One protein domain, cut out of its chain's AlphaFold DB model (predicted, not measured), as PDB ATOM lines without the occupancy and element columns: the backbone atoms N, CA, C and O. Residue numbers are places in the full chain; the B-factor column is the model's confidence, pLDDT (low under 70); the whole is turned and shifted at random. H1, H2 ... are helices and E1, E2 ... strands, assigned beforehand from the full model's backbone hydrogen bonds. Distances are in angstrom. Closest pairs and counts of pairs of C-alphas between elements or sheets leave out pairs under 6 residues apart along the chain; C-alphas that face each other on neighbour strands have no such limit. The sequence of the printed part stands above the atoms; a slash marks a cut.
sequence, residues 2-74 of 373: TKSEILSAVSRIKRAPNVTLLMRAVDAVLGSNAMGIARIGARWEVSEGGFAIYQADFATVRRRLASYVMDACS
ATOM      1  N   THR A   2     114.211 125.237  50.217       89.19
ATOM      2  CA  THR A   2     114.032 123.786  50.021       89.19
ATOM      3  C   THR A   2     112.733 123.283  50.658       89.19
ATOM      4  O   THR A   2     112.278 123.807  51.679       89.19
ATOM      5  N   LYS A   3     112.182 122.175  50.148       86.56
ATOM      6  CA  LYS A   3     111.052 121.456  50.765       86.56
ATOM      7  C   LYS A   3     111.238 121.171  52.258       86.56
ATOM      8  O   LYS A   3     110.292 121.255  53.041       86.56
ATOM      9  N   SER A   4     112.464 120.851  52.672       88.56
ATOM     10  CA  SER A   4     112.786 120.587  54.078       88.56
ATOM     11  C   SER A   4     112.660 121.840  54.961       88.56
ATOM     12  O   SER A   4     112.158 121.760  56.085       88.56
ATOM     13  N   GLU A   5     113.021 123.011  54.430       89.31
ATOM     14  CA  GLU A   5     112.884 124.307  55.100       89.31
ATOM     15  C   GLU A   5     111.412 124.716  55.218       89.31
ATOM     16  O   GLU A   5     110.988 125.144  56.298       89.31
ATOM     17  N   ILE A   6     110.614 124.489  54.162       89.31
ATOM     18  CA  ILE A   6     109.156 124.712  54.164       89.31
ATOM     19  C   ILE A   6     108.504 123.878  55.273       89.31
ATOM     20  O   ILE A   6     107.818 124.412  56.147       89.31
ATOM     21  N   LEU A   7     108.761 122.566  55.300       90.75
ATOM     22  CA  LEU A   7     108.179 121.659  56.298       90.75
ATOM     23  C   LEU A   7     108.608 122.016  57.731       90.75
ATOM     24  O   LEU A   7     107.797 121.954  58.663       90.75
ATOM     25  N   SER A   8     109.863 122.432  57.912       93.12
ATOM     26  CA  SER A   8     110.376 122.915  59.197       93.12
ATOM     27  C   SER A   8     109.655 124.187  59.656       93.12
ATOM     28  O   SER A   8     109.225 124.287  60.811       93.12
ATOM     29  N   ALA A   9     109.448 125.157  58.763       91.56
ATOM     30  CA  ALA A   9     108.704 126.373  59.070       91.56
ATOM     31  C   ALA A   9     107.228 126.096  59.389       91.56
ATOM     32  O   ALA A   9     106.724 126.559  60.410       91.56
ATOM     33  N   VAL A  10     106.562 125.245  58.611       94.00
ATOM     34  CA  VAL A  10     105.176 124.813  58.853       94.00
ATOM     35  C   VAL A  10     105.033 124.131  60.216       94.00
ATOM     36  O   VAL A  10     104.071 124.380  60.949       94.00
ATOM     37  N   SER A  11     106.009 123.309  60.610       94.94
ATOM     38  CA  SER A  11     106.061 122.711  61.949       94.94
ATOM     39  C   SER A  11     106.186 123.775  63.049       94.94
ATOM     40  O   SER A  11     105.457 123.718  64.046       94.94
ATOM     41  N   ARG A  12     107.045 124.788  62.855       96.31
ATOM     42  CA  ARG A  12     107.200 125.924  63.785       96.31
ATOM     43  C   ARG A  12     105.916 126.748  63.904       96.31
ATOM     44  O   ARG A  12     105.495 127.026  65.024       96.31
ATOM     45  N   ILE A  13     105.243 127.043  62.791       96.00
ATOM     46  CA  ILE A  13     103.948 127.745  62.751       96.00
ATOM     47  C   ILE A  13     102.894 126.982  63.566       96.00
ATOM     48  O   ILE A  13     102.256 127.554  64.451       96.00
ATOM     49  N   LYS A  14     102.752 125.666  63.343       94.81
ATOM     50  CA  LYS A  14     101.781 124.821  64.067       94.81
ATOM     51  C   LYS A  14     102.027 124.787  65.578       94.81
ATOM     52  O   LYS A  14     101.072 124.673  66.347       94.81
ATOM     53  N   ARG A  15     103.290 124.873  66.009       95.00
ATOM     54  CA  ARG A  15     103.700 124.770  67.422       95.00
ATOM     55  C   ARG A  15     103.921 126.117  68.111       95.00
ATOM     56  O   ARG A  15     104.146 126.124  69.317       95.00
ATOM     57  N   ALA A  16     103.835 127.240  67.398       96.44
ATOM     58  CA  ALA A  16     104.132 128.560  67.951       96.44
ATOM     59  C   ALA A  16     103.255 128.861  69.184       96.44
ATOM     60  O   ALA A  16     102.032 128.813  69.071       96.44
ATOM     61  N   PRO A  17     103.818 129.153  70.369       94.31
ATOM     62  CA  PRO A  17     103.024 129.362  71.583       94.31
ATOM     63  C   PRO A  17     102.425 130.773  71.680       94.31
ATOM     64  O   PRO A  17     101.545 131.009  72.499       94.31
ATOM     65  N   ASN A  18     102.891 131.715  70.857       94.94
ATOM     66  CA  ASN A  18     102.441 133.106  70.835       94.94
ATOM     67  C   ASN A  18     102.635 133.731  69.442       94.94
ATOM     68  O   ASN A  18     103.304 133.151  68.582       94.94
ATOM     69  N   VAL A  19     102.046 134.914  69.226       92.00
ATOM     70  CA  VAL A  19     102.085 135.624  67.935       92.00
ATOM     71  C   VAL A  19     103.499 135.997  67.504       92.00
ATOM     72  O   VAL A  19     103.810 135.894  66.326       92.00
ATOM     73  N   THR A  20     104.385 136.367  68.428       92.88
ATOM     74  CA  THR A  20     105.759 136.757  68.082       92.88
ATOM     75  C   THR A  20     106.525 135.612  67.420       92.88
ATOM     76  O   THR A  20     107.179 135.806  66.399       92.88
ATOM     77  N   LEU A  21     106.434 134.402  67.980       92.88
ATOM     78  CA  LEU A  21     107.079 133.219  67.406       92.88
ATOM     79  C   LEU A  21     106.374 132.723  66.142       92.88
ATOM     80  O   LEU A  21     107.028 132.168  65.263       92.88
ATOM     81  N   LEU A  22     105.062 132.938  66.048       95.12
ATOM     82  CA  LEU A  22     104.287 132.649  64.849       95.12
ATOM     83  C   LEU A  22     104.732 133.533  63.679       95.12
ATOM     84  O   LEU A  22     105.092 132.998  62.637       95.12
ATOM     85  N   MET A  23     104.783 134.851  63.881       93.12
ATOM     86  CA  MET A  23     105.210 135.819  62.868       93.12
ATOM     87  C   MET A  23     106.630 135.543  62.393       93.12
ATOM     88  O   MET A  23     106.839 135.371  61.202       93.12
ATOM     89  N   ARG A  24     107.581 135.308  63.309       91.81
ATOM     90  CA  ARG A  24     108.953 134.919  62.928       91.81
ATOM     91  C   ARG A  24     109.013 133.670  62.048       91.81
ATOM     92  O   ARG A  24     109.895 133.562  61.205       91.81
ATOM     93  N   ALA A  25     108.133 132.696  62.280       92.81
ATOM     94  CA  ALA A  25     108.095 131.475  61.481       92.81
ATOM     95  C   ALA A  25     107.442 131.692  60.105       92.81
ATOM     96  O   ALA A  25     107.826 131.009  59.161       92.81
ATOM     97  N   VAL A  26     106.489 132.623  60.000       91.75
ATOM     98  CA  VAL A  26     105.842 133.028  58.742       91.75
ATOM     99  C   VAL A  26     106.779 133.903  57.904       91.75
ATOM    100  O   VAL A  26     107.002 133.591  56.737       91.75
ATOM    101  N   ASP A  27     107.397 134.921  58.506       90.25
ATOM    102  CA  ASP A  27     108.326 135.847  57.842       90.25
ATOM    103  C   ASP A  27     109.555 135.117  57.282       90.25
ATOM    104  O   ASP A  27     110.079 135.480  56.233       90.25
ATOM    105  N   ALA A  28     109.991 134.042  57.949       87.81
ATOM    106  CA  ALA A  28     111.080 133.192  57.473       87.81
ATOM    107  C   ALA A  28     110.768 132.466  56.151       87.81
ATOM    108  O   ALA A  28     111.684 131.907  55.555       87.81
ATOM    109  N   VAL A  29     109.500 132.427  55.729       90.00
ATOM    110  CA  VAL A  29     109.053 131.737  54.512       90.00
ATOM    111  C   VAL A  29     108.507 132.705  53.474       90.00
ATOM    112  O   VAL A  29     108.898 132.632  52.317       90.00
ATOM    113  N   LEU A  30     107.605 133.598  53.881       86.25
ATOM    114  CA  LEU A  30     106.901 134.502  52.967       86.25
ATOM    115  C   LEU A  30     107.606 135.856  52.794       86.25
ATOM    116  O   LEU A  30     107.185 136.663  51.973       86.25
ATOM    117  N   GLY A  31     108.673 136.109  53.556       80.50
ATOM    118  CA  GLY A  31     109.328 137.410  53.623       80.50
ATOM    119  C   GLY A  31     108.661 138.358  54.622       80.50
ATOM    120  O   GLY A  31     107.523 138.163  55.055       80.50
ATOM    121  N   SER A  32     109.405 139.391  55.024       77.25
ATOM    122  CA  SER A  32     108.944 140.380  56.002       77.25
ATOM    123  C   SER A  32     107.695 141.116  55.512       77.25
ATOM    124  O   SER A  32     107.651 141.569  54.372       77.25
ATOM    125  N   ASN A  33     106.727 141.317  56.410       71.56
ATOM    126  CA  ASN A  33     105.494 142.084  56.179       71.56
ATOM    127  C   ASN A  33     104.511 141.484  55.160       71.56
ATOM    128  O   ASN A  33     103.571 142.173  54.768       71.56
ATOM    129  N   ALA A  34     104.666 140.219  54.761       79.56
ATOM    130  CA  ALA A  34     103.667 139.565  53.915       79.56
ATOM    131  C   ALA A  34     102.291 139.527  54.604       79.56
ATOM    132  O   ALA A  34     101.258 139.711  53.969       79.56
ATOM    133  N   MET A  35     102.279 139.321  55.925       86.81
ATOM    134  CA  MET A  35     101.062 139.122  56.707       86.81
ATOM    135  C   MET A  35     101.100 139.925  58.009       86.81
ATOM    136  O   MET A  35     102.145 140.065  58.641       86.81
ATOM    137  N   GLY A  36      99.949 140.431  58.437       88.81
ATOM    138  CA  GLY A  36      99.729 141.040  59.743       88.81
ATOM    139  C   GLY A  36      98.922 140.109  60.641       88.81
ATOM    140  O   GLY A  36      98.008 139.427  60.183       88.81
ATOM    141  N   ILE A  37      99.247 140.070  61.936       91.88
ATOM    142  CA  ILE A  37      98.410 139.397  62.936       91.88
ATOM    143  C   ILE A  37      98.169 140.347  64.101       91.88
ATOM    144  O   ILE A  37      99.097 140.695  64.834       91.88
ATOM    145  N   ALA A  38      96.911 140.725  64.298       91.56
ATOM    146  CA  ALA A  38      96.486 141.629  65.359       91.56
ATOM    147  C   ALA A  38      95.473 140.951  66.280       91.56
ATOM    148  O   ALA A  38      94.771 140.012  65.899       91.56
ATOM    149  N   ARG A  39      95.397 141.411  67.529       92.00
ATOM    150  CA  ARG A  39      94.374 140.946  68.464       92.00
ATOM    151  C   ARG A  39      93.197 141.911  68.457       92.00
ATOM    152  O   ARG A  39      93.359 143.061  68.848       92.00
ATOM    153  N   ILE A  40      92.022 141.406  68.094       87.94
ATOM    154  CA  ILE A  40      90.764 142.154  68.079       87.94
ATOM    155  C   ILE A  40      89.819 141.503  69.092       87.94
ATOM    156  O   ILE A  40      89.223 140.445  68.870       87.94
ATOM    157  N   GLY A  41      89.769 142.099  70.285       89.00
ATOM    158  CA  GLY A  41      89.046 141.558  71.434       89.00
ATOM    159  C   GLY A  41      89.538 140.161  71.843       89.00
ATOM    160  O   GLY A  41      90.693 139.959  72.238       89.00
ATOM    161  N   ALA A  42      88.638 139.180  71.777       88.06
ATOM    162  CA  ALA A  42      88.927 137.788  72.127       88.06
ATOM    163  C   ALA A  42      89.519 136.967  70.967       88.06
ATOM    164  O   ALA A  42      89.880 135.805  71.169       88.06
ATOM    165  N   ARG A  43      89.618 137.540  69.762       91.94
ATOM    166  CA  ARG A  43      90.035 136.839  68.543       91.94
ATOM    167  C   ARG A  43      91.315 137.443  67.980       91.94
ATOM    168  O   ARG A  43      91.730 138.543  68.340       91.94
ATOM    169  N   TRP A  44      91.949 136.680  67.108       95.50
ATOM    170  CA  TRP A  44      93.110 137.089  66.338       95.50
ATOM    171  C   TRP A  44      92.682 137.294  64.897       95.50
ATOM    172  O   TRP A  44      92.089 136.393  64.301       95.50
ATOM    173  N   GLU A  45      92.972 138.473  64.372       94.25
ATOM    174  CA  GLU A  45      92.803 138.818  62.972       94.25
ATOM    175  C   GLU A  45      94.101 138.560  62.219       94.25
ATOM    176  O   GLU A  45      95.182 138.864  62.725       94.25
ATOM    177  N   VAL A  46      93.978 138.002  61.018       93.12
ATOM    178  CA  VAL A  46      95.066 137.890  60.051       93.12
ATOM    179  C   VAL A  46      94.758 138.801  58.873       93.12
ATOM    180  O   VAL A  46      93.664 138.718  58.310       93.12
ATOM    181  N   SER A  47      95.723 139.630  58.498       89.12
ATOM    182  CA  SER A  47      95.649 140.552  57.371       89.12
ATOM    183  C   SER A  47      96.789 140.335  56.377       89.12
ATOM    184  O   SER A  47      97.846 139.828  56.738       89.12
ATOM    185  N   GLU A  48      96.578 140.719  55.125       85.56
ATOM    186  CA  GLU A  48      97.569 140.683  54.041       85.56
ATOM    187  C   GLU A  48      97.420 141.971  53.231       85.56
ATOM    188  O   GLU A  48      96.302 142.395  52.935       85.56
ATOM    189  N   GLY A  49      98.530 142.665  52.963       77.00
ATOM    190  CA  GLY A  49      98.496 143.961  52.267       77.00
ATOM    191  C   GLY A  49      97.631 145.033  52.952       77.00
ATOM    192  O   GLY A  49      97.119 145.924  52.285       77.00
ATOM    193  N   GLY A  50      97.421 144.932  54.270       75.12
ATOM    194  CA  GLY A  50      96.552 145.838  55.029       75.12
ATOM    195  C   GLY A  50      95.060 145.481  55.017       75.12
ATOM    196  O   GLY A  50      94.277 146.180  55.655       75.12
ATOM    197  N   PHE A  51      94.656 144.390  54.360       68.00
ATOM    198  CA  PHE A  51      93.268 143.921  54.336       68.00
ATOM    199  C   PHE A  51      93.061 142.741  55.281       68.00
ATOM    200  O   PHE A  51      93.827 141.780  55.257       68.00
ATOM    201  N   ALA A  52      92.005 142.785  56.096       80.62
ATOM    202  CA  ALA A  52      91.624 141.677  56.965       80.62
ATOM    203  C   ALA A  52      91.124 140.478  56.141       80.62
ATOM    204  O   ALA A  52      90.159 140.586  55.386       80.62
ATOM    205  N   ILE A  53      91.759 139.315  56.313       83.06
ATOM    206  CA  ILE A  53      91.388 138.077  55.615       83.06
ATOM    207  C   ILE A  53      90.419 137.259  56.472       83.06
ATOM    208  O   ILE A  53      89.400 136.766  55.984       83.06
ATOM    209  N   TYR A  54      90.740 137.055  57.756       88.06
ATOM    210  CA  TYR A  54      89.883 136.308  58.680       88.06
ATOM    211  C   TYR A  54      90.208 136.572  60.152       88.06
ATOM    212  O   TYR A  54      91.329 136.928  60.508       88.06
ATOM    213  N   GLN A  55      89.232 136.283  61.021       92.69
ATOM    214  CA  GLN A  55      89.385 136.306  62.475       92.69
ATOM    215  C   GLN A  55      89.079 134.941  63.100       92.69
ATOM    216  O   GLN A  55      88.057 134.313  62.807       92.69
ATOM    217  N   ALA A  56      89.939 134.468  64.001       89.50
ATOM    218  CA  ALA A  56      89.744 133.193  64.687       89.50
ATOM    219  C   ALA A  56      90.443 133.141  66.053       89.50
ATOM    220  O   ALA A  56      91.131 134.074  66.460       89.50
ATOM    221  N   ASP A  57      90.259 132.049  66.795       96.06
ATOM    222  CA  ASP A  57      91.121 131.763  67.940       96.06
ATOM    223  C   ASP A  57      92.565 131.479  67.478       96.06
ATOM    224  O   ASP A  57      92.828 131.145  66.319       96.06
ATOM    225  N   PHE A  58      93.517 131.581  68.405       94.81
ATOM    226  CA  PHE A  58      94.938 131.458  68.084       94.81
ATOM    227  C   PHE A  58      95.317 130.083  67.504       94.81
ATOM    228  O   PHE A  58      96.193 129.982  66.642       94.81
ATOM    229  N   ALA A  59      94.663 129.003  67.941       94.25
ATOM    230  CA  ALA A  59      94.950 127.666  67.431       94.25
ATOM    231  C   ALA A  59      94.476 127.509  65.981       94.25
ATOM    232  O   ALA A  59      95.172 126.891  65.169       94.25
ATOM    233  N   THR A  60      93.332 128.099  65.645       93.62
ATOM    234  CA  THR A  60      92.816 128.150  64.276       93.62
ATOM    235  C   THR A  60      93.696 129.006  63.369       93.62
ATOM    236  O   THR A  60      94.018 128.556  62.268       93.62
ATOM    237  N   VAL A  61      94.164 130.171  63.838       94.88
ATOM    238  CA  VAL A  61      95.116 131.020  63.095       94.88
ATOM    239  C   VAL A  61      96.379 130.237  62.726       94.88
ATOM    240  O   VAL A  61      96.706 130.128  61.547       94.88
ATOM    241  N   ARG A  62      97.039 129.577  63.690       96.06
ATOM    242  CA  ARG A  62      98.236 128.754  63.410       96.06
ATOM    243  C   ARG A  62      97.982 127.677  62.359       96.06
ATOM    244  O   ARG A  62      98.809 127.452  61.480       96.06
ATOM    245  N   ARG A  63      96.840 126.992  62.450       94.19
ATOM    246  CA  ARG A  63      96.498 125.892  61.541       94.19
ATOM    247  C   ARG A  63      96.271 126.387  60.114       94.19
ATOM    248  O   ARG A  63      96.752 125.752  59.182       94.19
ATOM    249  N   ARG A  64      95.562 127.509  59.954       94.12
ATOM    250  CA  ARG A  64      95.281 128.112  58.645       94.12
ATOM    251  C   ARG A  64      96.536 128.694  58.006       94.12
ATOM    252  O   ARG A  64      96.789 128.405  56.846       94.12
ATOM    253  N   LEU A  65      97.361 129.403  58.774       93.12
ATOM    254  CA  LEU A  65      98.651 129.918  58.300       93.12
ATOM    255  C   LEU A  65      99.594 128.809  57.840       93.12
ATOM    256  O   LEU A  65     100.246 128.935  56.814       93.12
ATOM    257  N   ALA A  66      99.633 127.695  58.569       92.88
ATOM    258  CA  ALA A  66     100.428 126.539  58.177       92.88
ATOM    259  C   ALA A  66      99.964 125.925  56.843       92.88
ATOM    260  O   ALA A  66     100.801 125.445  56.087       92.88
ATOM    261  N   SER A  67      98.653 125.924  56.570       91.00
ATOM    262  CA  SER A  67      98.112 125.493  55.273       91.00
ATOM    263  C   SER A  67      98.475 126.487  54.178       91.00
ATOM    264  O   SER A  67      99.010 126.084  53.159       91.00
ATOM    265  N   TYR A  68      98.273 127.782  54.433       90.81
ATOM    266  CA  TYR A  68      98.586 128.845  53.482       90.81
ATOM    267  C   TYR A  68     100.050 128.813  53.040       90.81
ATOM    268  O   TYR A  68     100.328 128.851  51.851       90.81
ATOM    269  N   VAL A  69     100.984 128.662  53.984       89.62
ATOM    270  CA  VAL A  69     102.420 128.561  53.676       89.62
ATOM    271  C   VAL A  69     102.742 127.320  52.839       89.62
ATOM    272  O   VAL A  69     103.553 127.401  51.922       89.62
ATOM    273  N   MET A  70     102.112 126.175  53.124       87.31
ATOM    274  CA  MET A  70     102.277 124.976  52.292       87.31
ATOM    275  C   MET A  70     101.772 125.214  50.869       87.31
ATOM    276  O   MET A  70     102.463 124.850  49.925       87.31
ATOM    277  N   ASP A  71     100.598 125.830  50.731       85.38
ATOM    278  CA  ASP A  71      99.969 126.079  49.436       85.38
ATOM    279  C   ASP A  71     100.789 127.094  48.622       85.38
ATOM    280  O   ASP A  71     101.145 126.814  47.479       85.38
ATOM    281  N   ALA A  72     101.179 128.217  49.233       83.81
ATOM    282  CA  ALA A  72     101.959 129.281  48.599       83.81
ATOM    283  C   ALA A  72     103.327 128.792  48.100       83.81
ATOM    284  O   ALA A  72     103.712 129.101  46.978       83.81
ATOM    285  N   CYS A  73     104.038 127.980  48.889       82.38
ATOM    286  CA  CYS A  73     105.354 127.471  48.494       82.38
ATOM    287  C   CYS A  73     105.300 126.214  47.610       82.38
ATOM    288  O   CYS A  73     106.322 125.819  47.060       82.38
ATOM    289  N   SER A  74     104.140 125.563  47.476       72.25
ATOM    290  CA  SER A  74     103.978 124.392  46.598       72.25
ATOM    291  C   SER A  74     103.798 124.743  45.116       72.25
ATOM    292  O   SER A  74     103.899 123.858  44.269       72.25
TER     293      SER A  74
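AT A GLANCE: This is residues 2 to 74 of the 373 residues of an uncharacterized protein of Methylobacterium sp. Leaf125 (UniProt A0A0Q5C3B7). A small antiparallel sheet has H2 and H3 packed side by side over one face, in two layers, and its other face is bare. H1 lies beside both helices, off the sheet, completing a three-helix bundle. The 73 printed residues run H1 H2 E1 E2 E3 H3, of mixed class; E1 E2 E3 form a meander, each strand the antiparallel neighbour of the one before. The whole is compact, radius of gyration of the C-alphas 11.4 A, spans 37 by 24 by 18 A.

IN THESE COORDINATES: E1 is residues 35 to 40, 15.6 A; E2 43 to 48, 16.8 A; E3 51 to 56, 15.3 A. H3, 58 to 74, 24.4 A, ends at C-alpha (103.978, 124.392, 46.598). H2 is 19 to 30, 15.8 A; H1, 3 to 15, 18.5 A, begins at C-alpha (111.052, 121.456, 50.765).

HOW THE PARTS SIT: Within hydrogen-bond range are N 38 and O 45, 3.0 A, in hairpin E1 and E2, and N 46 and O 54, 2.9 A, in hairpin E2 and E3. H2 runs along E1, 8 degrees on the local plane. H1 touches H3, closest C-alphas Val 10 and Ala 66, 5.1 A, opposite ways. Every O i to N i+4 pair is within range in H1 and H3, 7 of 8 in H2.

THE WHOLE: The printed part has no cut; its links are tight. Residue 51 alone is under 70 in pLDDT.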